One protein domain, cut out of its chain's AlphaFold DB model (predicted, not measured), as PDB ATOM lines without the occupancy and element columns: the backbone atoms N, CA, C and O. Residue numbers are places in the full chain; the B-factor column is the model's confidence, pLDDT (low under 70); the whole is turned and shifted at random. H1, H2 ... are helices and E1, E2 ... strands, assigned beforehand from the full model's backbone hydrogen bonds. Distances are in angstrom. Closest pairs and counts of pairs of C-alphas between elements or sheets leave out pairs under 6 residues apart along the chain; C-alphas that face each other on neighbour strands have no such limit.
ATOM      1  N   THR A   2       6.963  10.535 101.220       95.81
ATOM      2  CA  THR A   2       6.264   9.524 102.048       95.81
ATOM      3  C   THR A   2       5.118   8.788 101.343       95.81
ATOM      4  O   THR A   2       5.046   7.570 101.450       95.81
ATOM      5  N   ALA A   3       4.282   9.486 100.567       95.56
ATOM      6  CA  ALA A   3       3.208   8.852  99.790       95.56
ATOM      7  C   ALA A   3       3.732   7.817  98.772       95.56
ATOM      8  O   ALA A   3       3.286   6.677  98.760       95.56
ATOM      9  N   TYR A   4       4.740   8.179  97.971       97.38
ATOM     10  CA  TYR A   4       5.374   7.251  97.023       97.38
ATOM     11  C   TYR A   4       6.169   6.147  97.730       97.38
ATOM     12  O   TYR A   4       6.228   5.030  97.235       97.38
ATOM     13  N   GLY A   5       6.715   6.422  98.919       97.12
ATOM     14  CA  GLY A   5       7.306   5.391  99.774       97.12
ATOM     15  C   GLY A   5       6.292   4.349 100.240       97.12
ATOM     16  O   GLY A   5       6.635   3.173 100.302       97.12
ATOM     17  N   ALA A   6       5.046   4.751 100.510       97.44
ATOM     18  CA  ALA A   6       3.970   3.812 100.808       97.44
ATOM     19  C   ALA A   6       3.620   2.956  99.581       97.44
ATOM     20  O   ALA A   6       3.481   1.748  99.712       97.44
ATOM     21  N   LEU A   7       3.564   3.534  98.374       97.06
ATOM     22  CA  LEU A   7       3.384   2.738  97.150       97.06
ATOM     23  C   LEU A   7       4.524   1.722  96.962       97.06
ATOM     24  O   LEU A   7       4.269   0.548  96.706       97.06
ATOM     25  N   ALA A   8       5.771   2.148  97.178       96.06
ATOM     26  CA  ALA A   8       6.963   1.310  97.041       96.06
ATOM     27  C   ALA A   8       7.002   0.101  97.992       96.06
ATOM     28  O   ALA A   8       7.638  -0.905  97.679       96.06
ATOM     29  N   ASN A   9       6.360   0.203  99.160       95.62
ATOM     30  CA  ASN A   9       6.461  -0.787 100.234       95.62
ATOM     31  C   ASN A   9       5.168  -1.581 100.493       95.62
ATOM     32  O   ASN A   9       5.082  -2.268 101.509       95.62
ATOM     33  N   GLY A  10       4.177  -1.488  99.601       95.44
ATOM     34  CA  GLY A  10       2.914  -2.225  99.723       95.44
ATOM     35  C   GLY A  10       1.838  -1.538 100.572       95.44
ATOM     36  O   GLY A  10       0.848  -2.169 100.938       95.44
ATOM     37  N   GLY A  11       1.994  -0.248 100.868       97.19
ATOM     38  CA  GLY A  11       0.940   0.609 101.411       97.19
ATOM     39  C   GLY A  11       1.170   1.103 102.836       97.19
ATOM     40  O   GLY A  11       0.302   1.794 103.365       97.19
ATOM     41  N   THR A  12       2.300   0.809 103.481       98.00
ATOM     42  CA  THR A  12       2.595   1.333 104.824       98.00
ATOM     43  C   THR A  12       3.168   2.746 104.744       98.00
ATOM     44  O   THR A  12       4.248   2.988 104.196       98.00
ATOM     45  N   LEU A  13       2.481   3.697 105.372       97.50
ATOM     46  CA  LEU A  13       2.991   5.046 105.562       97.50
ATOM     47  C   LEU A  13       3.940   5.052 106.764       97.50
ATOM     48  O   LEU A  13       3.508   4.907 107.906       97.50
ATOM     49  N   TRP A  14       5.238   5.221 106.522       97.00
ATOM     50  CA  TRP A  14       6.236   5.348 107.587       97.00
ATOM     51  C   TRP A  14       6.456   6.807 107.976       97.00
ATOM     52  O   TRP A  14       6.494   7.689 107.117       97.00
ATOM     53  N   GLU A  15       6.681   7.051 109.268       97.00
ATOM     54  CA  GLU A  15       7.218   8.331 109.730       97.00
ATOM     55  C   GLU A  15       8.639   8.528 109.161       97.00
ATOM     56  O   GLU A  15       9.501   7.669 109.399       97.00
ATOM     57  N   PRO A  16       8.914   9.622 108.426       95.44
ATOM     58  CA  PRO A  16      10.240   9.892 107.883       95.44
ATOM     59  C   PRO A  16      11.230  10.215 109.007       95.44
ATOM     60  O   PRO A  16      10.887  10.865 109.994       95.44
ATOM     61  N   ARG A  17      12.474   9.748 108.863       94.00
ATOM     62  CA  ARG A  17      13.537   9.916 109.864       94.00
ATOM     63  C   ARG A  17      14.858  10.196 109.173       94.00
ATOM     64  O   ARG A  17      15.165   9.568 108.166       94.00
ATOM     65  N   VAL A  18      15.642  11.097 109.755       93.44
ATOM     66  CA  VAL A  18      17.014  11.394 109.308       93.44
ATOM     67  C   VAL A  18      18.067  10.654 110.135       93.44
ATOM     68  O   VAL A  18      19.144  10.349 109.638       93.44
ATOM     69  N   ALA A  19      17.746  10.310 111.385       92.69
ATOM     70  CA  ALA A  19      18.664   9.661 112.314       92.69
ATOM     71  C   ALA A  19      18.317   8.179 112.532       92.69
ATOM     72  O   ALA A  19      17.147   7.792 112.581       92.69
ATOM     73  N   LYS A  20      19.357   7.355 112.716       91.19
ATOM     74  CA  LYS A  20      19.254   5.898 112.915       91.19
ATOM     75  C   LYS A  20      19.552   5.453 114.347       91.19
ATOM     76  O   LYS A  20      18.966   4.482 114.832       91.19
ATOM     77  N   ALA A  21      20.452   6.153 115.025       93.81
ATOM     78  CA  ALA A  21      20.778   5.939 116.427       93.81
ATOM     79  C   ALA A  21      21.389   7.205 117.041       93.81
ATOM     80  O   ALA A  21      21.872   8.069 116.314       93.81
ATOM     81  N   ILE A  22      21.366   7.269 118.369       93.56
ATOM     82  CA  ILE A  22      22.173   8.162 119.199       93.56
ATOM     83  C   ILE A  22      23.345   7.326 119.710       93.56
ATOM     84  O   ILE A  22      23.134   6.204 120.182       93.56
ATOM     85  N   VAL A  23      24.549   7.866 119.573       91.25
ATOM     86  CA  VAL A  23      25.816   7.242 119.962       91.25
ATOM     87  C   VAL A  23      26.564   8.244 120.834       91.25
ATOM     88  O   VAL A  23      26.490   9.443 120.557       91.25
ATOM     89  N   ASP A  24      27.210   7.780 121.898       88.81
ATOM     90  CA  ASP A  24      27.996   8.647 122.779       88.81
ATOM     91  C   ASP A  24      29.420   8.899 122.248       88.81
ATOM     92  O   ASP A  24      29.803   8.440 121.169       88.81
ATOM     93  N   SER A  25      30.217   9.653 123.009       85.69
ATOM     94  CA  SER A  25      31.603   9.978 122.658       85.69
ATOM     95  C   SER A  25      32.552   8.776 122.686       85.69
ATOM     96  O   SER A  25      33.624   8.852 122.089       85.69
ATOM     97  N   SER A  26      32.179   7.677 123.346       83.75
ATOM     98  CA  SER A  26      32.947   6.427 123.354       83.75
ATOM     99  C   SER A  26      32.662   5.549 122.129       83.75
ATOM    100  O   SER A  26      33.402   4.605 121.853       83.75
ATOM    101  N   GLY A  27      31.617   5.879 121.360       83.94
ATOM    102  CA  GLY A  27      31.141   5.077 120.237       83.94
ATOM    103  C   GLY A  27      30.073   4.051 120.627       83.94
ATOM    104  O   GLY A  27      29.665   3.249 119.779       83.94
ATOM    105  N   GLU A  28      29.586   4.073 121.871       88.56
ATOM    106  CA  GLU A  28      28.540   3.169 122.343       88.56
ATOM    107  C   GLU A  28      27.148   3.639 121.892       88.56
ATOM    108  O   GLU A  28      26.803   4.824 121.905       88.56
ATOM    109  N   VAL A  29      26.310   2.690 121.465       92.38
ATOM    110  CA  VAL A  29      24.947   2.980 121.010       92.38
ATOM    111  C   VAL A  29      24.024   3.195 122.207       92.38
ATOM    112  O   VAL A  29      23.430   2.251 122.717       92.38
ATOM    113  N   VAL A  30      23.799   4.459 122.561       95.31
ATOM    114  CA  VAL A  30      22.855   4.865 123.616       95.31
ATOM    115  C   VAL A  30      21.413   4.498 123.255       95.31
ATOM    116  O   VAL A  30      20.643   4.019 124.086       95.31
ATOM    117  N   LYS A  31      20.998   4.748 122.005       95.56
ATOM    118  CA  LYS A  31      19.606   4.515 121.588       95.56
ATOM    119  C   LYS A  31      19.474   4.260 120.098       95.56
ATOM    120  O   LYS A  31      19.855   5.091 119.281       95.56
ATOM    121  N   ARG A  32      18.801   3.168 119.722       94.38
ATOM    122  CA  ARG A  32      18.356   2.949 118.335       94.38
ATOM    123  C   ARG A  32      17.027   3.640 118.064       94.38
ATOM    124  O   ARG A  32      16.077   3.528 118.838       94.38
ATOM    125  N   ILE A  33      16.937   4.297 116.914       95.25
ATOM    126  CA  ILE A  33      15.722   4.964 116.457       95.25
ATOM    127  C   ILE A  33      14.958   3.979 115.564       95.25
ATOM    128  O   ILE A  33      15.288   3.782 114.397       95.25
ATOM    129  N   LYS A  34      13.944   3.317 116.132       93.56
ATOM    130  CA  LYS A  34      13.107   2.340 115.415       93.56
ATOM    131  C   LYS A  34      12.132   3.041 114.466       93.56
ATOM    132  O   LYS A  34      11.601   4.092 114.809       93.56
ATOM    133  N   ARG A  35      11.847   2.439 113.307       93.81
ATOM    134  CA  ARG A  35      10.768   2.892 112.409       93.81
ATOM    135  C   ARG A  35       9.404   2.801 113.103       93.81
ATOM    136  O   ARG A  35       9.185   1.887 113.894       93.81
ATOM    137  N   LYS A  36       8.488   3.711 112.769       96.88
ATOM    138  CA  LYS A  36       7.104   3.721 113.265       96.88
ATOM    139  C   LYS A  36       6.147   3.955 112.103       96.88
ATOM    140  O   LYS A  36       6.377   4.850 111.288       96.88
ATOM    141  N   ALA A  37       5.121   3.115 112.013       97.50
ATOM    142  CA  ALA A  37       4.060   3.279 111.034       97.50
ATOM    143  C   ALA A  37       3.156   4.438 111.474       97.50
ATOM    144  O   ALA A  37       2.717   4.479 112.622       97.50
ATOM    145  N   ALA A  38       2.912   5.372 110.561       97.44
ATOM    146  CA  ALA A  38       1.952   6.460 110.713       97.44
ATOM    147  C   ALA A  38       0.552   6.060 110.216       97.44
ATOM    148  O   ALA A  38      -0.432   6.694 110.577       97.44
ATOM    149  N   GLY A  39       0.456   5.015 109.391       97.38
ATOM    150  CA  GLY A  39      -0.809   4.505 108.876       97.38
ATOM    151  C   GLY A  39      -0.615   3.551 107.702       97.38
ATOM    152  O   GLY A  39       0.508   3.150 107.388       97.38
ATOM    153  N   HIS A  40      -1.721   3.218 107.042       97.56
ATOM    154  CA  HIS A  40      -1.745   2.430 105.814       97.56
ATOM    155  C   HIS A  40      -2.625   3.114 104.769       97.56
ATOM    156  O   HIS A  40      -3.597   3.784 105.120       97.56
ATOM    157  N   VAL A  41      -2.281   2.958 103.491       96.81
ATOM    158  CA  VAL A  41      -3.110   3.440 102.381       96.81
ATOM    159  C   VAL A  41      -4.429   2.653 102.388       96.81
ATOM    160  O   VAL A  41      -4.383   1.424 102.320       96.81
ATOM    161  N   PRO A  42      -5.597   3.314 102.471       96.19
ATOM    162  CA  PRO A  42      -6.879   2.645 102.682       96.19
ATOM    163  C   PRO A  42      -7.487   2.134 101.364       96.19
ATOM    164  O   PRO A  42      -8.610   2.488 101.019       96.19
ATOM    165  N   ILE A  43      -6.738   1.328 100.607       96.56
ATOM    166  CA  ILE A  43      -7.213   0.702  99.363       96.56
ATOM    167  C   ILE A  43      -6.789  -0.776  99.292       96.56
ATOM    168  O   ILE A  43      -5.800  -1.163  99.921       96.56
ATOM    169  N   PRO A  44      -7.499  -1.617  98.520       97.62
ATOM    170  CA  PRO A  44      -7.115  -3.009  98.305       97.62
ATOM    171  C   PRO A  44      -5.706  -3.167  97.713       97.62
ATOM    172  O   PRO A  44      -5.271  -2.383  96.870       97.62
ATOM    173  N   GLN A  45      -5.024  -4.261  98.066       96.38
ATOM    174  CA  GLN A  45      -3.694  -4.594  97.521       96.38
ATOM    175  C   GLN A  45      -3.686  -4.727  95.992       96.38
ATOM    176  O   GLN A  45      -2.710  -4.354  95.343       96.38
ATOM    177  N   ARG A  46      -4.792  -5.197  95.400       97.88
ATOM    178  CA  ARG A  46      -4.971  -5.237  93.941       97.88
ATOM    179  C   ARG A  46      -4.833  -3.848  93.315       97.88
ATOM    180  O   ARG A  46      -4.198  -3.710  92.274       97.88
ATOM    181  N   ASP A  47      -5.397  -2.834  93.956       98.12
ATOM    182  CA  ASP A  47      -5.424  -1.475  93.426       98.12
ATOM    183  C   ASP A  47      -4.053  -0.803  93.619       98.12
ATOM    184  O   ASP A  47      -3.565  -0.128  92.714       98.12
ATOM    185  N   LEU A  48      -3.356  -1.086  94.732       97.06
ATOM    186  CA  LEU A  48      -1.942  -0.719  94.902       97.06
ATOM    187  C   LEU A  48      -1.058  -1.337  93.814       97.06
ATOM    188  O   LEU A  48      -0.246  -0.636  93.216       97.06
ATOM    189  N   HIS A  49      -1.236  -2.626  93.520       96.88
ATOM    190  CA  HIS A  49      -0.495  -3.312  92.461       96.88
ATOM    191  C   HIS A  49      -0.794  -2.728  91.072       96.88
ATOM    192  O   HIS A  49       0.111  -2.578  90.247       96.88
ATOM    193  N   TYR A  50      -2.056  -2.373  90.811       98.00
ATOM    194  CA  TYR A  50      -2.448  -1.697  89.579       98.00
ATOM    195  C   TYR A  50      -1.730  -0.350  89.427       98.00
ATOM    196  O   TYR A  50      -1.097  -0.113  88.398       98.00
ATOM    197  N   ILE A  51      -1.754   0.496  90.465       97.81
ATOM    198  CA  ILE A  51      -1.043   1.786  90.478       97.81
ATOM    199  C   ILE A  51       0.456   1.568  90.249       97.81
ATOM    200  O   ILE A  51       1.053   2.204  89.382       97.81
ATOM    201  N   ASP A  52       1.059   0.635  90.986       96.38
ATOM    202  CA  ASP A  52       2.480   0.308  90.889       96.38
ATOM    203  C   ASP A  52       2.892  -0.113  89.470       96.38
ATOM    204  O   ASP A  52       3.939   0.298  88.965       96.38
ATOM    205  N   THR A  53       2.041  -0.897  88.807       96.62
ATOM    206  CA  THR A  53       2.248  -1.350  87.428       96.62
ATOM    207  C   THR A  53       2.082  -0.206  86.436       96.62
ATOM    208  O   THR A  53       2.954  -0.007  85.588       96.62
ATOM    209  N   ALA A  54       1.016   0.588  86.562       97.56
ATOM    210  CA  ALA A  54       0.745   1.718  85.676       97.56
ATOM    211  C   ALA A  54       1.890   2.746  85.689       97.56
ATOM    212  O   ALA A  54       2.287   3.255  84.641       97.56
ATOM    213  N   LEU A  55       2.488   3.001  86.858       98.25
ATOM    214  CA  LEU A  55       3.577   3.971  86.998       98.25
ATOM    215  C   LEU A  55       4.891   3.547  86.319       98.25
ATOM    216  O   LEU A  55       5.735   4.408  86.065       98.25
ATOM    217  N   LYS A  56       5.078   2.264  85.975       97.38
ATOM    218  CA  LYS A  56       6.207   1.831  85.126       97.38
ATOM    219  C   LYS A  56       6.080   2.401  83.711       97.38
ATOM    220  O   LYS A  56       7.069   2.839  83.131       97.38
ATOM    221  N   GLY A  57       4.855   2.460  83.180       97.25
ATOM    222  CA  GLY A  57       4.582   2.930  81.819       97.25
ATOM    223  C   GLY A  57       4.995   4.383  81.582       97.25
ATOM    224  O   GLY A  57       5.445   4.720  80.490       97.25
ATOM    225  N   THR A  58       4.947   5.233  82.613       97.88
ATOM    226  CA  THR A  58       5.321   6.654  82.510       97.88
ATOM    227  C   THR A  58       6.751   6.868  82.003       97.88
ATOM    228  O   THR A  58       6.995   7.833  81.277       97.88
ATOM    229  N   GLY A  59       7.686   5.991  82.383       96.88
ATOM    230  CA  GLY A  59       9.087   6.055  81.959       96.88
ATOM    231  C   GLY A  59       9.382   5.374  80.622       96.88
ATOM    232  O   GLY A  59      10.445   5.602  80.065       96.88
ATOM    233  N   VAL A  60       8.457   4.560  80.105       96.38
ATOM    234  CA  VAL A  60       8.659   3.781  78.872       96.38
ATOM    235  C   VAL A  60       7.927   4.415  77.692       96.38
ATOM    236  O   VAL A  60       8.510   4.617  76.636       96.38
ATOM    237  N   VAL A  61       6.651   4.756  77.881       96.25
ATOM    238  CA  VAL A  61       5.767   5.287  76.826       96.25
ATOM    239  C   VAL A  61       5.075   6.594  77.222       96.25
ATOM    240  O   VAL A  61       4.263   7.119  76.470       96.25
ATOM    241  N   GLY A  62       5.345   7.106  78.426       96.62
ATOM    242  CA  GLY A  62       4.655   8.269  78.977       96.62
ATOM    243  C   GLY A  62       5.492   9.544  79.015       96.62
ATOM    244  O   GLY A  62       6.491   9.717  78.323       96.62
ATOM    245  N   THR A  63       5.076  10.459  79.886       97.00
ATOM    246  CA  THR A  63       5.616  11.823  79.980       97.00
ATOM    247  C   THR A  63       7.075  11.901  80.428       97.00
ATOM    248  O   THR A  63       7.687  12.955  80.280       97.00
ATOM    249  N   MET A  64       7.650  10.827  80.972       97.38
ATOM    250  CA  MET A  64       9.066  10.761  81.352       97.38
ATOM    251  C   MET A  64       9.926  10.047  80.291       97.38
ATOM    252  O   MET A  64      11.147  10.136  80.350       97.38
ATOM    253  N   ALA A  65       9.321   9.372  79.308       97.31
ATOM    254  CA  ALA A  65      10.029   8.495  78.372       97.31
ATOM    255  C   ALA A  65      11.148   9.196  77.591       97.31
ATOM    256  O   ALA A  65      12.261   8.687  77.503       97.31
ATOM    257  N   TRP A  66      10.887  10.405  77.093       95.56
ATOM    258  CA  TRP A  66      11.863  11.177  76.319       95.56
ATOM    259  C   TRP A  66      13.116  11.561  77.123       95.56
ATOM    260  O   TRP A  66      14.195  11.673  76.549       95.56
ATOM    261  N   MET A  67      13.008  11.685  78.452       95.62
ATOM    262  CA  MET A  67      14.159  11.921  79.329       95.62
ATOM    263  C   MET A  67      14.986  10.663  79.580       95.62
ATOM    264  O   MET A  67      16.155  10.761  79.942       95.62
ATOM    265  N   LEU A  68      14.397   9.481  79.404       96.81
ATOM    266  CA  LEU A  68      14.998   8.188  79.734       96.81
ATOM    267  C   LEU A  68      15.559   7.462  78.504       96.81
ATOM    268  O   LEU A  68      15.905   6.284  78.583       96.81
ATOM    269  N   GLY A  69      15.714   8.164  77.377       95.88
ATOM    270  CA  GLY A  69      16.461   7.651  76.232       95.88
ATOM    271  C   GLY A  69      17.869   7.217  76.651       95.88
ATOM    272  O   GLY A  69      18.632   8.009  77.211       95.88
ATOM    273  N   GLY A  70      18.200   5.947  76.411       95.75
ATOM    274  CA  GLY A  70      19.479   5.361  76.812       95.75
ATOM    275  C   GLY A  70      19.608   5.042  78.304       95.75
ATOM    276  O   GLY A  70      20.731   4.857  78.756       95.75
ATOM    277  N   PHE A  71      18.507   4.986  79.061       98.06
ATOM    278  CA  PHE A  71      18.485   4.519  80.450       98.06
ATOM    279  C   PHE A  71      18.023   3.042  80.528       98.06
ATOM    280  O   PHE A  71      17.007   2.694  79.919       98.06
ATOM    281  N   PRO A  72      18.688   2.161  81.303       97.75
ATOM    282  CA  PRO A  72      18.427   0.723  81.309       97.75
ATOM    283  C   PRO A  72      17.282   0.352  82.267       97.75
ATOM    284  O   PRO A  72      17.497  -0.243  83.326       97.75
ATOM    285  N   LEU A  73      16.045   0.724  81.919       97.50
ATOM    286  CA  LEU A  73      14.849   0.455  82.741       97.50
ATOM    287  C   LEU A  73      14.541  -1.043  82.929       97.50
ATOM    288  O   LEU A  73      13.816  -1.409  83.854       97.50
ATOM    289  N   ASP A  74      15.085  -1.903  82.072       96.56
ATOM    290  CA  ASP A  74      15.043  -3.362  82.184       96.56
ATOM    291  C   ASP A  74      15.917  -3.878  83.339       96.56
ATOM    292  O   ASP A  74      15.522  -4.804  84.049       96.56
ATOM    293  N   LYS A  75      17.073  -3.242  83.571       96.88
ATOM    294  CA  LYS A  75      18.015  -3.585  84.651       96.88
ATOM    295  C   LYS A  75      17.697  -2.858  85.950       96.88
ATOM    296  O   LYS A  75      17.833  -3.430  87.030       96.88
ATOM    297  N   VAL A  76      17.258  -1.603  85.850       97.19
ATOM    298  CA  VAL A  76      16.881  -0.758  86.988       97.19
ATOM    299  C   VAL A  76      15.428  -0.309  86.808       97.19
ATOM    300  O   VAL A  76      15.171   0.787  86.303       97.19
ATOM    301  N   PRO A  77      14.443  -1.138  87.210       97.12
ATOM    302  CA  PRO A  77      13.036  -0.809  87.033       97.12
ATOM    303  C   PRO A  77      12.609   0.306  87.985       97.12
ATOM    304  O   PRO A  77      12.509   0.110  89.203       97.12
ATOM    305  N   VAL A  78      12.291   1.465  87.418       98.38
ATOM    306  CA  VAL A  78      11.832   2.642  88.160       98.38
ATOM    307  C   VAL A  78      10.424   3.019  87.715       98.38
ATOM    308  O   VAL A  78      10.072   2.963  86.538       98.38
ATOM    309  N   ARG A  79       9.589   3.383  88.686       98.62
ATOM    310  CA  ARG A  79       8.240   3.907  88.467       98.62
ATOM    311  C   ARG A  79       8.289   5.414  88.511       98.62
ATOM    312  O   ARG A  79       8.963   5.963  89.378       98.62
ATOM    313  N   PHE A  80       7.555   6.069  87.623       98.44
ATOM    314  CA  PHE A  80       7.577   7.520  87.494       98.44
ATOM    315  C   PHE A  80       6.173   8.101  87.474       98.44
ATOM    316  O   PHE A  80       5.235   7.536  86.910       98.44
ATOM    317  N   LYS A  81       6.057   9.306  88.021       98.12
ATOM    318  CA  LYS A  81       4.937  10.203  87.795       98.12
ATOM    319  C   LYS A  81       5.449  11.624  87.634       98.12
ATOM    320  O   LYS A  81       6.196  12.121  88.472       98.12
ATOM    321  N   THR A  82       4.997  12.289  86.580       97.25
ATOM    322  CA  THR A  82       5.252  13.716  86.360       97.25
ATOM    323  C   THR A  82       4.056  14.558  86.805       97.25
ATOM    324  O   THR A  82       2.916  14.077  86.794       97.25
ATOM    325  N   GLY A  83       4.299  15.822  87.136       94.44
ATOM    326  CA  GLY A  83       3.271  16.825  87.406       94.44
ATOM    327  C   GLY A  83       3.707  18.214  86.941       94.44
ATOM    328  O   GLY A  83       4.886  18.546  86.987       94.44
ATOM    329  N   THR A  84       2.748  19.016  86.494       92.62
ATOM    330  CA  THR A  84       2.928  20.445  86.220       92.62
ATOM    331  C   THR A  84       1.997  21.184  87.163       92.62
ATOM    332  O   THR A  84       0.813  20.859  87.202       92.62
ATOM    333  N   ALA A  85       2.514  22.140  87.929       89.69
ATOM    334  CA  ALA A  85       1.689  22.977  88.799       89.69
ATOM    335  C   ALA A  85       1.795  24.445  88.383       89.69
ATOM    336  O   ALA A  85       2.896  24.961  88.185       89.69
ATOM    337  N   GLU A  86       0.655  25.112  88.254       90.38
ATOM    338  CA  GLU A  86       0.573  26.516  87.854       90.38
ATOM    339  C   GLU A  86       0.523  27.426  89.082       90.38
ATOM    340  O   GLU A  86      -0.047  27.077  90.116       90.38
ATOM    341  N   VAL A  87       1.131  28.605  88.967       88.56
ATOM    342  CA  VAL A  87       1.038  29.674  89.963       88.56
ATOM    343  C   VAL A  87       0.775  30.969  89.208       88.56
ATOM    344  O   VAL A  87       1.510  31.296  88.278       88.56
ATOM    345  N   TYR A  88      -0.269  31.701  89.602       88.25
ATOM    346  CA  TYR A  88      -0.653  32.941  88.929       88.25
ATOM    347  C   TYR A  88       0.525  33.924  88.850       88.25
ATOM    348  O   TYR A  88       1.221  34.160  89.840       88.25
ATOM    349  N   GLY A  89       0.750  34.480  87.657       89.19
ATOM    350  CA  GLY A  89       1.834  35.429  87.394       89.19
ATOM    351  C   GLY A  89       3.248  34.828  87.399       89.19
ATOM    352  O   GLY A  89       4.212  35.588  87.446       89.19
ATOM    353  N   LYS A  90       3.400  33.496  87.372       89.69
ATOM    354  CA  LYS A  90       4.701  32.802  87.343       89.69
ATOM    355  C   LYS A  90       4.734  31.718  86.266       89.69
ATOM    356  O   LYS A  90       3.697  31.227  85.832       89.69
ATOM    357  N   GLN A  91       5.939  31.306  85.870       88.94
ATOM    358  CA  GLN A  91       6.110  30.094  85.063       88.94
ATOM    359  C   GLN A  91       5.662  28.841  85.832       88.94
ATOM    360  O   GLN A  91       5.628  28.815  87.068       88.94
ATOM    361  N   THR A  92       5.331  27.779  85.098       91.12
ATOM    362  CA  THR A  92       4.869  26.526  85.703       91.12
ATOM    363  C   THR A  92       5.980  25.826  86.483       91.12
ATOM    364  O   THR A  92       7.171  25.992  86.229       91.12
ATOM    365  N   THR A  93       5.586  25.073  87.502       92.50
ATOM    366  CA  THR A  93       6.484  24.290  88.347       92.50
ATOM    367  C   THR A  93       6.566  22.862  87.824       92.50
ATOM    368  O   THR A  93       5.544  22.175  87.734       92.50
ATOM    369  N   SER A  94       7.791  22.402  87.579       95.50
ATOM    370  CA  SER A  94       8.092  21.035  87.160       95.50
ATOM    371  C   SER A  94       8.137  20.117  88.383       95.50
ATOM    372  O   SER A  94       8.751  20.460  89.394       95.50
ATOM    373  N   TRP A  95       7.482  18.958  88.293       95.62
ATOM    374  CA  TRP A  95       7.471  17.926  89.329       95.62
ATOM    375  C   TRP A  95       7.727  16.547  88.737       95.62
ATOM    376  O   TRP A  95       7.047  16.116  87.801       95.62
ATOM    377  N   VAL A  96       8.620  15.797  89.377       98.25
ATOM    378  CA  VAL A  96       8.786  14.363  89.137       98.25
ATOM    379  C   VAL A  96       8.872  13.640  90.472       98.25
ATOM    380  O   VAL A  96       9.671  13.983  91.340       98.25
ATOM    381  N   ALA A  97       8.051  12.608  90.625       98.25
ATOM    382  CA  ALA A  97       8.181  11.619  91.676       98.25
ATOM    383  C   ALA A  97       8.506  10.270  91.046       98.25
ATOM    384  O   ALA A  97       7.928   9.883  90.031       98.25
ATOM    385  N   SER A  98       9.441   9.554  91.650       98.62
ATOM    386  CA  SER A  98       9.881   8.260  91.161       98.62
ATOM    387  C   SER A  98      10.297   7.354  92.301       98.62
ATOM    388  O   SER A  98      10.690   7.833  93.368       98.62
ATOM    389  N   TYR A  99      10.173   6.048  92.101       98.56
ATOM    390  CA  TYR A  99      10.565   5.079  93.112       98.56
ATOM    391  C   TYR A  99      10.855   3.695  92.539       98.56
ATOM    392  O   TYR A  99      10.362   3.305  91.475       98.56
ATOM    393  N   ASN A 100      11.608   2.928  93.315       97.38
ATOM    394  CA  ASN A 100      11.706   1.481  93.214       97.38
ATOM    395  C   ASN A 100      11.627   0.875  94.628       97.38
ATOM    396  O   ASN A 100      11.093   1.511  95.536       97.38
ATOM    397  N   LYS A 101      12.113  -0.354  94.829       94.00
ATOM    398  CA  LYS A 101      12.043  -1.007  96.146       94.00
ATOM    399  C   LYS A 101      12.963  -0.357  97.194       94.00
ATOM    400  O   LYS A 101      12.681  -0.464  98.383       94.00
ATOM    401  N   GLN A 102      14.049   0.286  96.771       94.88
ATOM    402  CA  GLN A 102      15.110   0.801  97.637       94.88
ATOM    403  C   GLN A 102      14.993   2.307  97.878       94.88
ATOM    404  O   GLN A 102      15.240   2.771  98.992       94.88
ATOM    405  N   TYR A 103      14.619   3.067  96.847       97.56
ATOM    406  CA  TYR A 103      14.664   4.524  96.865       97.56
ATOM    407  C   TYR A 103      13.370   5.158  96.371       97.56
ATOM    408  O   TYR A 103      12.653   4.626  95.524       97.56
ATOM    409  N   VAL A 104      13.125   6.362  96.885       98.25
ATOM    410  CA  VAL A 104      12.110   7.292  96.398       98.25
ATOM    411  C   VAL A 104      12.811   8.615  96.122       98.25
ATOM    412  O   VAL A 104      13.416   9.188  97.026       98.25
ATOM    413  N   VAL A 105      12.689   9.122  94.900       98.19
ATOM    414  CA  VAL A 105      13.218  10.427  94.489       98.19
ATOM    415  C   VAL A 105      12.040  11.313  94.111       98.19
ATOM    416  O   VAL A 105      11.248  10.968  93.233       98.19
ATOM    417  N   VAL A 106      11.906  12.453  94.787       97.62
ATOM    418  CA  VAL A 106      10.910  13.478  94.458       97.62
ATOM    419  C   VAL A 106      11.633  14.794  94.268       97.62
ATOM    420  O   VAL A 106      12.375  15.214  95.152       97.62
ATOM    421  N   MET A 107      11.389  15.439  93.134       97.31
ATOM    422  CA  MET A 107      11.951  16.740  92.815       97.31
ATOM    423  C   MET A 107      10.862  17.685  92.326       97.31
ATOM    424  O   MET A 107       9.993  17.301  91.542       97.31
ATOM    425  N   GLN A 108      10.948  18.919  92.813       95.19
ATOM    426  CA  GLN A 108      10.149  20.050  92.387       95.19
ATOM    427  C   GLN A 108      11.095  21.189  92.020       95.19
ATOM    428  O   GLN A 108      11.960  21.549  92.818       95.19
ATOM    429  N   ILE A 109      10.881  21.794  90.856       93.94
ATOM    430  CA  ILE A 109      11.584  23.005  90.437       93.94
ATOM    431  C   ILE A 109      10.537  24.063  90.101       93.94
ATOM    432  O   ILE A 109       9.803  23.958  89.112       93.94
ATOM    433  N   ALA A 110      10.429  25.069  90.972       93.44
ATOM    434  CA  ALA A 110       9.536  26.207  90.779       93.44
ATOM    435  C   ALA A 110       9.918  26.962  89.509       93.44
ATOM    436  O   ALA A 110      11.100  27.202  89.279       93.44
ATOM    437  N   GLN A 111       8.922  27.337  88.702       92.00
ATOM    438  CA  GLN A 111       9.159  28.010  87.420       92.00
ATOM    439  C   GLN A 111      10.058  27.207  86.452       92.00
ATOM    440  O   GLN A 111      10.620  27.771  85.521       92.00
ATOM    441  N   GLY A 112      10.184  25.889  86.664       87.50
ATOM    442  CA  GLY A 112      10.972  24.954  85.854       87.50
ATOM    443  C   GLY A 112      10.206  24.335  84.680       87.50
ATOM    444  O   GLY A 112      10.573  23.269  84.191       87.50
ATOM    445  N   GLY A 113       9.094  24.943  84.272       86.81
ATOM    446  CA  GLY A 113       8.284  24.467  83.159       86.81
ATOM    447  C   GLY A 113       7.475  23.210  83.486       86.81
ATOM    448  O   GLY A 113       7.109  22.935  84.631       86.81
ATOM    449  N   THR A 114       7.149  22.445  82.449       85.06
ATOM    450  CA  THR A 114       6.226  21.312  82.551       85.06
ATOM    451  C   THR A 114       6.853  20.110  83.254       85.06
ATOM    452  O   THR A 114       8.053  19.881  83.159       85.06
ATOM    453  N   GLY A 115       6.023  19.296  83.914       84.06
ATOM    454  CA  GLY A 115       6.243  17.870  84.168       84.06
ATOM    455  C   GLY A 115       7.692  17.442  84.370       84.06
ATOM    456  O   GLY A 115       8.346  17.811  85.344       84.06
ATOM    457  N   SER A 116       8.164  16.643  83.417       86.00
ATOM    458  CA  SER A 116       9.521  16.105  83.319       86.00
ATOM    459  C   SER A 116      10.555  17.079  82.760       86.00
ATOM    460  O   SER A 116      11.705  16.683  82.715       86.00
ATOM    461  N   GLY A 117      10.194  18.306  82.371       88.19
ATOM    462  CA  GLY A 117      11.083  19.311  81.778       88.19
ATOM    463  C   GLY A 117      12.376  19.512  82.568       88.19
ATOM    464  O   GLY A 117      13.353  18.813  82.343       88.19
ATOM    465  N   THR A 118      12.427  20.447  83.516       91.56
ATOM    466  CA  THR A 118      13.675  20.627  84.283       91.56
ATOM    467  C   THR A 118      13.897  19.503  85.304       91.56
ATOM    468  O   THR A 118      15.016  19.022  85.468       91.56
ATOM    469  N   SER A 119      12.847  19.030  85.986       95.38
ATOM    470  CA  SER A 119      13.017  18.021  87.047       95.38
ATOM    471  C   SER A 119      13.353  16.628  86.511       95.38
ATOM    472  O   SER A 119      13.934  15.829  87.241       95.38
ATOM    473  N   GLY A 120      12.992  16.294  85.268       96.69
ATOM    474  CA  GLY A 120      13.211  14.951  84.730       96.69
ATOM    475  C   GLY A 120      14.684  14.640  84.494       96.69
ATOM    476  O   GLY A 120      15.138  13.567  84.885       96.69
ATOM    477  N   GLU A 121      15.449  15.590  83.951       95.06
ATOM    478  CA  GLU A 121      16.898  15.433  83.772       95.06
ATOM    479  C   GLU A 121      17.602  15.244  85.123       95.06
ATOM    480  O   GLU A 121      18.399  14.323  85.306       95.06
ATOM    481  N   ALA A 122      17.267  16.078  86.109       96.75
ATOM    482  CA  ALA A 122      17.866  15.996  87.433       96.75
ATOM    483  C   ALA A 122      17.490  14.695  88.167       96.75
ATOM    484  O   ALA A 122      18.349  14.065  88.785       96.75
ATOM    485  N   VAL A 123      16.237  14.236  88.056       98.19
ATOM    486  CA  VAL A 123      15.825  12.935  88.607       98.19
ATOM    487  C   VAL A 123      16.558  11.785  87.923       98.19
ATOM    488  O   VAL A 123      17.017  10.883  88.623       98.19
ATOM    489  N   ARG A 124      16.722  11.814  86.593       98.00
ATOM    490  CA  ARG A 124      17.520  10.815  85.868       98.00
ATOM    491  C   ARG A 124      18.945  10.743  86.419       98.00
ATOM    492  O   ARG A 124      19.367   9.657  86.797       98.00
ATOM    493  N   LYS A 125      19.631  11.883  86.559       98.00
ATOM    494  CA  LYS A 125      21.003  11.941  87.098       98.00
ATOM    495  C   LYS A 125      21.111  11.377  88.514       98.00
ATOM    496  O   LYS A 125      22.092  10.718  88.846       98.00
ATOM    497  N   ILE A 126      20.097  11.594  89.355       98.25
ATOM    498  CA  ILE A 126      20.057  10.993  90.697       98.25
ATOM    499  C   ILE A 126      19.982   9.466  90.601       98.25
ATOM    500  O   ILE A 126      20.723   8.784  91.301       98.25
ATOM    501  N   TRP A 127      19.120   8.913  89.743       98.38
ATOM    502  CA  TRP A 127      19.046   7.461  89.552       98.38
ATOM    503  C   TRP A 127      20.327   6.882  88.958       98.38
ATOM    504  O   TRP A 127      20.757   5.817  89.398       98.38
ATOM    505  N   GLU A 128      20.951   7.594  88.018       98.38
ATOM    506  CA  GLU A 128      22.241   7.203  87.456       98.38
ATOM    507  C   GLU A 128      23.309   7.127  88.547       98.38
ATOM    508  O   GLU A 128      23.964   6.099  88.682       98.38
ATOM    509  N   ALA A 129      23.399   8.135  89.417       98.25
ATOM    510  CA  ALA A 129      24.317   8.115  90.551       98.25
ATOM    511  C   ALA A 129      23.980   7.016  91.574       98.25
ATOM    512  O   ALA A 129      24.875   6.343  92.075       98.25
ATOM    513  N   LEU A 130      22.700   6.794  91.896       97.75
ATOM    514  CA  LEU A 130      22.287   5.773  92.869       97.75
ATOM    515  C   LEU A 130      22.650   4.345  92.430       97.75
ATOM    516  O   LEU A 130      22.885   3.492  93.288       97.75
ATOM    517  N   TYR A 131      22.694   4.091  91.120       97.81
ATOM    518  CA  TYR A 131      22.921   2.761  90.547       97.81
ATOM    519  C   TYR A 131      24.227   2.619  89.754       97.81
ATOM    520  O   TYR A 131      24.511   1.518  89.295       97.81
ATOM    521  N   GLY A 132      25.019   3.687  89.617       97.44
ATOM    522  CA  GLY A 132      26.240   3.689  88.805       97.44
ATOM    523  C   GLY A 132      25.939   3.451  87.323       97.44
ATOM    524  O   GLY A 132      26.508   2.569  86.688       97.44
ATOM    525  N   ILE A 133      24.952   4.164  86.783       98.12
ATOM    526  CA  ILE A 133      24.483   3.968  85.408       98.12
ATOM    527  C   ILE A 133      25.242   4.891  84.460       98.12
ATOM    528  O   ILE A 133      25.229   6.109  84.629       98.12
ATOM    529  N   HIS A 134      25.799   4.302  83.405       96.75
ATOM    530  CA  HIS A 134      26.512   4.994  82.335       96.75
ATOM    531  C   HIS A 134      25.868   4.635  80.995       96.75
ATOM    532  O   HIS A 134      26.148   3.591  80.397       96.75
ATOM    533  N   GLY A 135      24.924   5.463  80.543       95.12
ATOM    534  CA  GLY A 135      24.045   5.094  79.432       95.12
ATOM    535  C   GLY A 135      23.271   3.814  79.766       95.12
ATOM    536  O   GLY A 135      22.636   3.735  80.807       95.12
ATOM    537  N   MET A 136      23.354   2.785  78.919       96.69
ATOM    538  CA  MET A 136      22.656   1.501  79.125       96.69
ATOM    539  C   MET A 136      23.425   0.496  80.011       96.69
ATOM    540  O   MET A 136      22.987  -0.649  80.208       96.69
ATOM    541  N   GLN A 137      24.599   0.883  80.511       97.50
ATOM    542  CA  GLN A 137      25.437   0.052  81.373       97.50
ATOM    543  C   GLN A 137      25.188   0.386  82.843       97.50
ATOM    544  O   GLN A 137      24.878   1.523  83.183       97.50
ATOM    545  N   VAL A 138      25.311  -0.624  83.703       97.38
ATOM    546  CA  VAL A 138      25.175  -0.487  85.156       97.38
ATOM    547  C   VAL A 138      26.463  -1.009  85.771       97.38
ATOM    548  O   VAL A 138      26.728  -2.208  85.695       97.38
ATOM    549  N   ASP A 139      27.243  -0.115  86.364       95.38
ATOM    550  CA  ASP A 139      28.412  -0.443  87.163       95.38
ATOM    551  C   ASP A 139      28.121  -0.144  88.636       95.38
ATOM    552  O   ASP A 139      28.238   0.977  89.126       95.38
ATOM    553  N   SER A 140      27.747  -1.185  89.379       92.00
ATOM    554  CA  SER A 140      27.421  -1.054  90.803       92.00
ATOM    555  C   SER A 140      28.597  -0.613  91.687       92.00
ATOM    556  O   SER A 140      28.371  -0.287  92.856       92.00
ATOM    557  N   SER A 141      29.833  -0.630  91.173       92.00
ATOM    558  CA  SER A 141      30.999  -0.126  91.905       92.00
ATOM    559  C   SER A 141      31.069   1.405  91.917       92.00
ATOM    560  O   SER A 141      31.524   1.973  92.908       92.00
ATOM    561  N   ASP A 142      30.489   2.051  90.902       95.44
ATOM    562  CA  ASP A 142      30.332   3.508  90.793       95.44
ATOM    563  C   ASP A 142      29.047   4.028  91.459       95.44
ATOM    564  O   ASP A 142      28.786   5.234  91.499       95.44
ATOM    565  N   ALA A 143      28.209   3.134  91.988       96.31
ATOM    566  CA  ALA A 143      26.983   3.518  92.668       96.31
ATOM    567  C   ALA A 143      27.272   4.339  93.936       96.31
ATOM    568  O   ALA A 143      28.116   3.990  94.765       96.31
ATOM    569  N   ALA A 144      26.472   5.384  94.158       94.12
ATOM    570  CA  ALA A 144      26.576   6.279  95.313       94.12
ATOM    571  C   ALA A 144      26.484   5.549  96.665       94.12
ATOM    572  O   ALA A 144      26.937   6.062  97.690       94.12
ATOM    573  N   GLN A 145      25.865   4.367  96.683       90.25
ATOM    574  CA  GLN A 145      25.939   3.430  97.794       90.25
ATOM    575  C   GLN A 145      26.417   2.075  97.271       90.25
ATOM    576  O   GLN A 145      25.879   1.605  96.267       90.25
ATOM    577  N   PRO A 146      27.355   1.398  97.960       86.56
ATOM    578  CA  PRO A 146      27.824   0.087  97.535       86.56
ATOM    579  C   PRO A 146      26.670  -0.907  97.360       86.56
ATOM    580  O   PRO A 146      25.886  -1.131  98.287       86.56
ATOM    581  N   GLY A 147      26.579  -1.540  96.192       86.25
ATOM    582  CA  GLY A 147      25.484  -2.458  95.857       86.25
ATOM    583  C   GLY A 147      24.121  -1.782  95.663       86.25
ATOM    584  O   GLY A 147      23.113  -2.478  95.662       86.25
ATOM    585  N   SER A 148      24.082  -0.452  95.528       91.38
ATOM    586  CA  SER A 148      22.868   0.335  95.268       91.38
ATOM    587  C   SER A 148      21.767   0.137  96.315       91.38
ATOM    588  O   SER A 148      20.574   0.153  96.004       91.38
ATOM    589  N   GLU A 149      22.168  -0.065  97.573       90.75
ATOM    590  CA  GLU A 149      21.252  -0.237  98.699       90.75
ATOM    591  C   GLU A 149      21.584   0.713  99.858       90.75
ATOM    592  O   GLU A 149      22.758   0.930 100.177       90.75
ATOM    593  N   PRO A 150      20.568   1.258 100.554       87.19
ATOM    594  CA  PRO A 150      20.792   2.021 101.775       87.19
ATOM    595  C   PRO A 150      21.499   1.182 102.858       87.19
ATOM    596  O   PRO A 150      21.120   0.034 103.104       87.19
ATOM    597  N   PRO A 151      22.473   1.744 103.599       86.75
ATOM    598  CA  PRO A 151      23.191   1.001 104.629       86.75
ATOM    599  C   PRO A 151      22.274   0.563 105.784       86.75
ATOM    600  O   PRO A 151      21.637   1.372 106.468       86.75
ATOM    601  N   THR A 152      22.267  -0.739 106.086       85.69
ATOM    602  CA  THR A 152      21.449  -1.344 107.157       85.69
ATOM    603  C   THR A 152      22.131  -1.363 108.524       85.69
ATOM    604  O   THR A 152      21.442  -1.338 109.546       85.69
ATOM    605  N   ARG A 153      23.455  -1.203 108.590       86.69
ATOM    606  CA  ARG A 153      24.222  -1.060 109.843       86.69
ATOM    607  C   ARG A 153      24.516   0.398 110.207       86.69
ATOM    608  O   ARG A 153      24.224   1.306 109.429       86.69
ATOM    609  N   LEU A 154      24.986   0.621 111.433       88.06
ATOM    610  CA  LEU A 154      25.538   1.912 111.848       88.06
ATOM    611  C   LEU A 154      26.974   2.048 111.318       88.06
ATOM    612  O   LEU A 154      27.612   1.017 111.080       88.06
ATOM    613  N   PRO A 155      27.467   3.279 111.110       86.69
ATOM    614  CA  PRO A 155      28.886   3.507 110.868       86.69
ATOM    615  C   PRO A 155      29.727   3.025 112.057       86.69
ATOM    616  O   PRO A 155      29.208   2.818 113.156       86.69
ATOM    617  N   VAL A 156      31.024   2.838 111.822       86.50
ATOM    618  CA  VAL A 156      31.982   2.483 112.875       86.50
ATOM    619  C   VAL A 156      32.627   3.750 113.416       86.50
ATOM    620  O   VAL A 156      33.101   4.582 112.645       86.50
ATOM    621  N   PHE A 157      32.667   3.866 114.740       84.00
ATOM    622  CA  PHE A 157      33.336   4.946 115.457       84.00
ATOM    623  C   PHE A 157      34.700   4.438 115.919       84.00
ATOM    624  O   PHE A 157      34.785   3.423 116.610       84.00
ATOM    625  N   ARG A 158      35.777   5.084 115.474       82.69
ATOM    626  CA  ARG A 158      37.146   4.730 115.870       82.69
ATOM    627  C   ARG A 158      37.535   5.462 117.153       82.69
ATOM    628  O   ARG A 158      37.005   6.531 117.439       82.69
ATOM    629  N   SER A 159      38.522   4.934 117.877       80.44
ATOM    630  CA  SER A 159      39.048   5.535 119.117       80.44
ATOM    631  C   SER A 159      39.598   6.955 118.940       80.44
ATOM    632  O   SER A 159      39.662   7.712 119.901       80.44
ATOM    633  N   ASN A 160      39.959   7.342 117.713       82.50
ATOM    634  CA  ASN A 160      40.379   8.700 117.359       82.50
ATOM    635  C   ASN A 160      39.213   9.632 116.961       82.50
ATOM    636  O   ASN A 160      39.454  10.696 116.399       82.50
ATOM    637  N   GLY A 161      37.959   9.219 117.174       77.19
ATOM    638  CA  GLY A 161      36.757   9.986 116.832       77.19
ATOM    639  C   GLY A 161      36.354   9.942 115.354       77.19
ATOM    640  O   GLY A 161      35.316  10.491 114.989       77.19
ATOM    641  N   ALA A 162      37.125   9.279 114.482       84.44
ATOM    642  CA  ALA A 162      36.777   9.175 113.068       84.44
ATOM    643  C   ALA A 162      35.562   8.259 112.846       84.44
ATOM    644  O   ALA A 162      35.493   7.147 113.381       84.44
ATOM    645  N   ILE A 163      34.641   8.702 111.987       84.81
ATOM    646  CA  ILE A 163      33.458   7.943 111.574       84.81
ATOM    647  C   ILE A 163      33.763   7.263 110.239       84.81
ATOM    648  O   ILE A 163      34.020   7.926 109.236       84.81
TER     649      ILE A 163
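AT A GLANCE: This is residues 2 to 163 of the 175 residues of the protein "Penicillin-binding protein 2" of Propionibacteriales bacterium (UniProt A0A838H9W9). The body is an antiparallel sheet, E5 E6 E7, with H4 over one face and the short H1 over the other, while H2 lies beside edge strand E5 on H1's side. The small strand pair E1 and E4 packs on H1 with E1, and from it a two-stranded arm reaches away to the hairpin E2 and E3; the tail, residues 150 to 163, also runs out from the body. The 162 printed residues hold four named helices and seven named strands, in the order H1 E1 E2 E3 E4 H2 H3 E5 E6 E7 H4. The class is mixed, helices and strands, with under half of the residues, 76, in named elements. The whole is only just loose, close to compact, with a radius of gyration of the C-alphas of 18.6 A and spans of 53 by 39 by 39 A.

IN THESE COORDINATES: Find C-alpha 2 at (6.264, 9.524, 102.048), where H1 begins; it runs to residue 8. Read on through E1, residues 12 to 14, E2, 21 to 23, E3, 29 to 32, and E4, 37 to 40. H2, residues 45 to 60, is 23.9 A long, and H3 follows at 65 to 68. E5, residues 79 to 85, starts at C-alpha 79 (8.240, 3.907, 88.467); it and E6, 93 to 99, each measure 20.2 A. E7, residues 104 to 109, is 16.8 A long. H4, residues 117 to 131, covers 22.2 A and ends at C-alpha 131 (22.921, 2.761, 90.547).

HOW THE PARTS SIT: Begin at the meander E5 E6 E7, each strand the antiparallel neighbour of the one before; N 81 and O 97 are 2.8 A apart, N 98 and O 105 2.8 A. Three layers form here, helices on both faces: H4, at a height over the sheet of 8.8 A, runs along the strands, and H1, at 8.4 A, runs slantwise to them on the opposite face. H2 is on the same face as H1, over none of the strands, only just, with 2 C-alphas falling on E5. H1 and H2 only just touch, with 3 pairs of C-alphas within 8 A, closest at Leu 7 and Leu 48, 6.7 A. H3 touches H4, closest C-alphas Met 67 and Gly 120, 6.3 A, and touches H2 only at the corner, Gly 59 and Ala 65, 4.4 A. The closest C-alphas of H1 and E1 are Ala 6 and Thr 12, 4.9 A. E1 and E4 are antiparallel, with N 13 and O 39 at 2.9 A; the hairpin E2 and E3 has N 22 and O 31 at 2.8 A and is apart from H4. In H1 every O i to N i+4 pair is within hydrogen-bond range, in H2 7 of 12 and in H4 9 of 11; H3 is too short for one.

THE WHOLE: The farthest C-alphas, Gly 89 and Ser 159, are 57.3 A apart. The printed part has no cut, and no link is long. Look last at residues 132 to 163, which hold no named element; there 133 to 134 pair with 137 to 138, antiparallel. Mean pLDDT of the printed part is 94.1, and no printed residue is under 70.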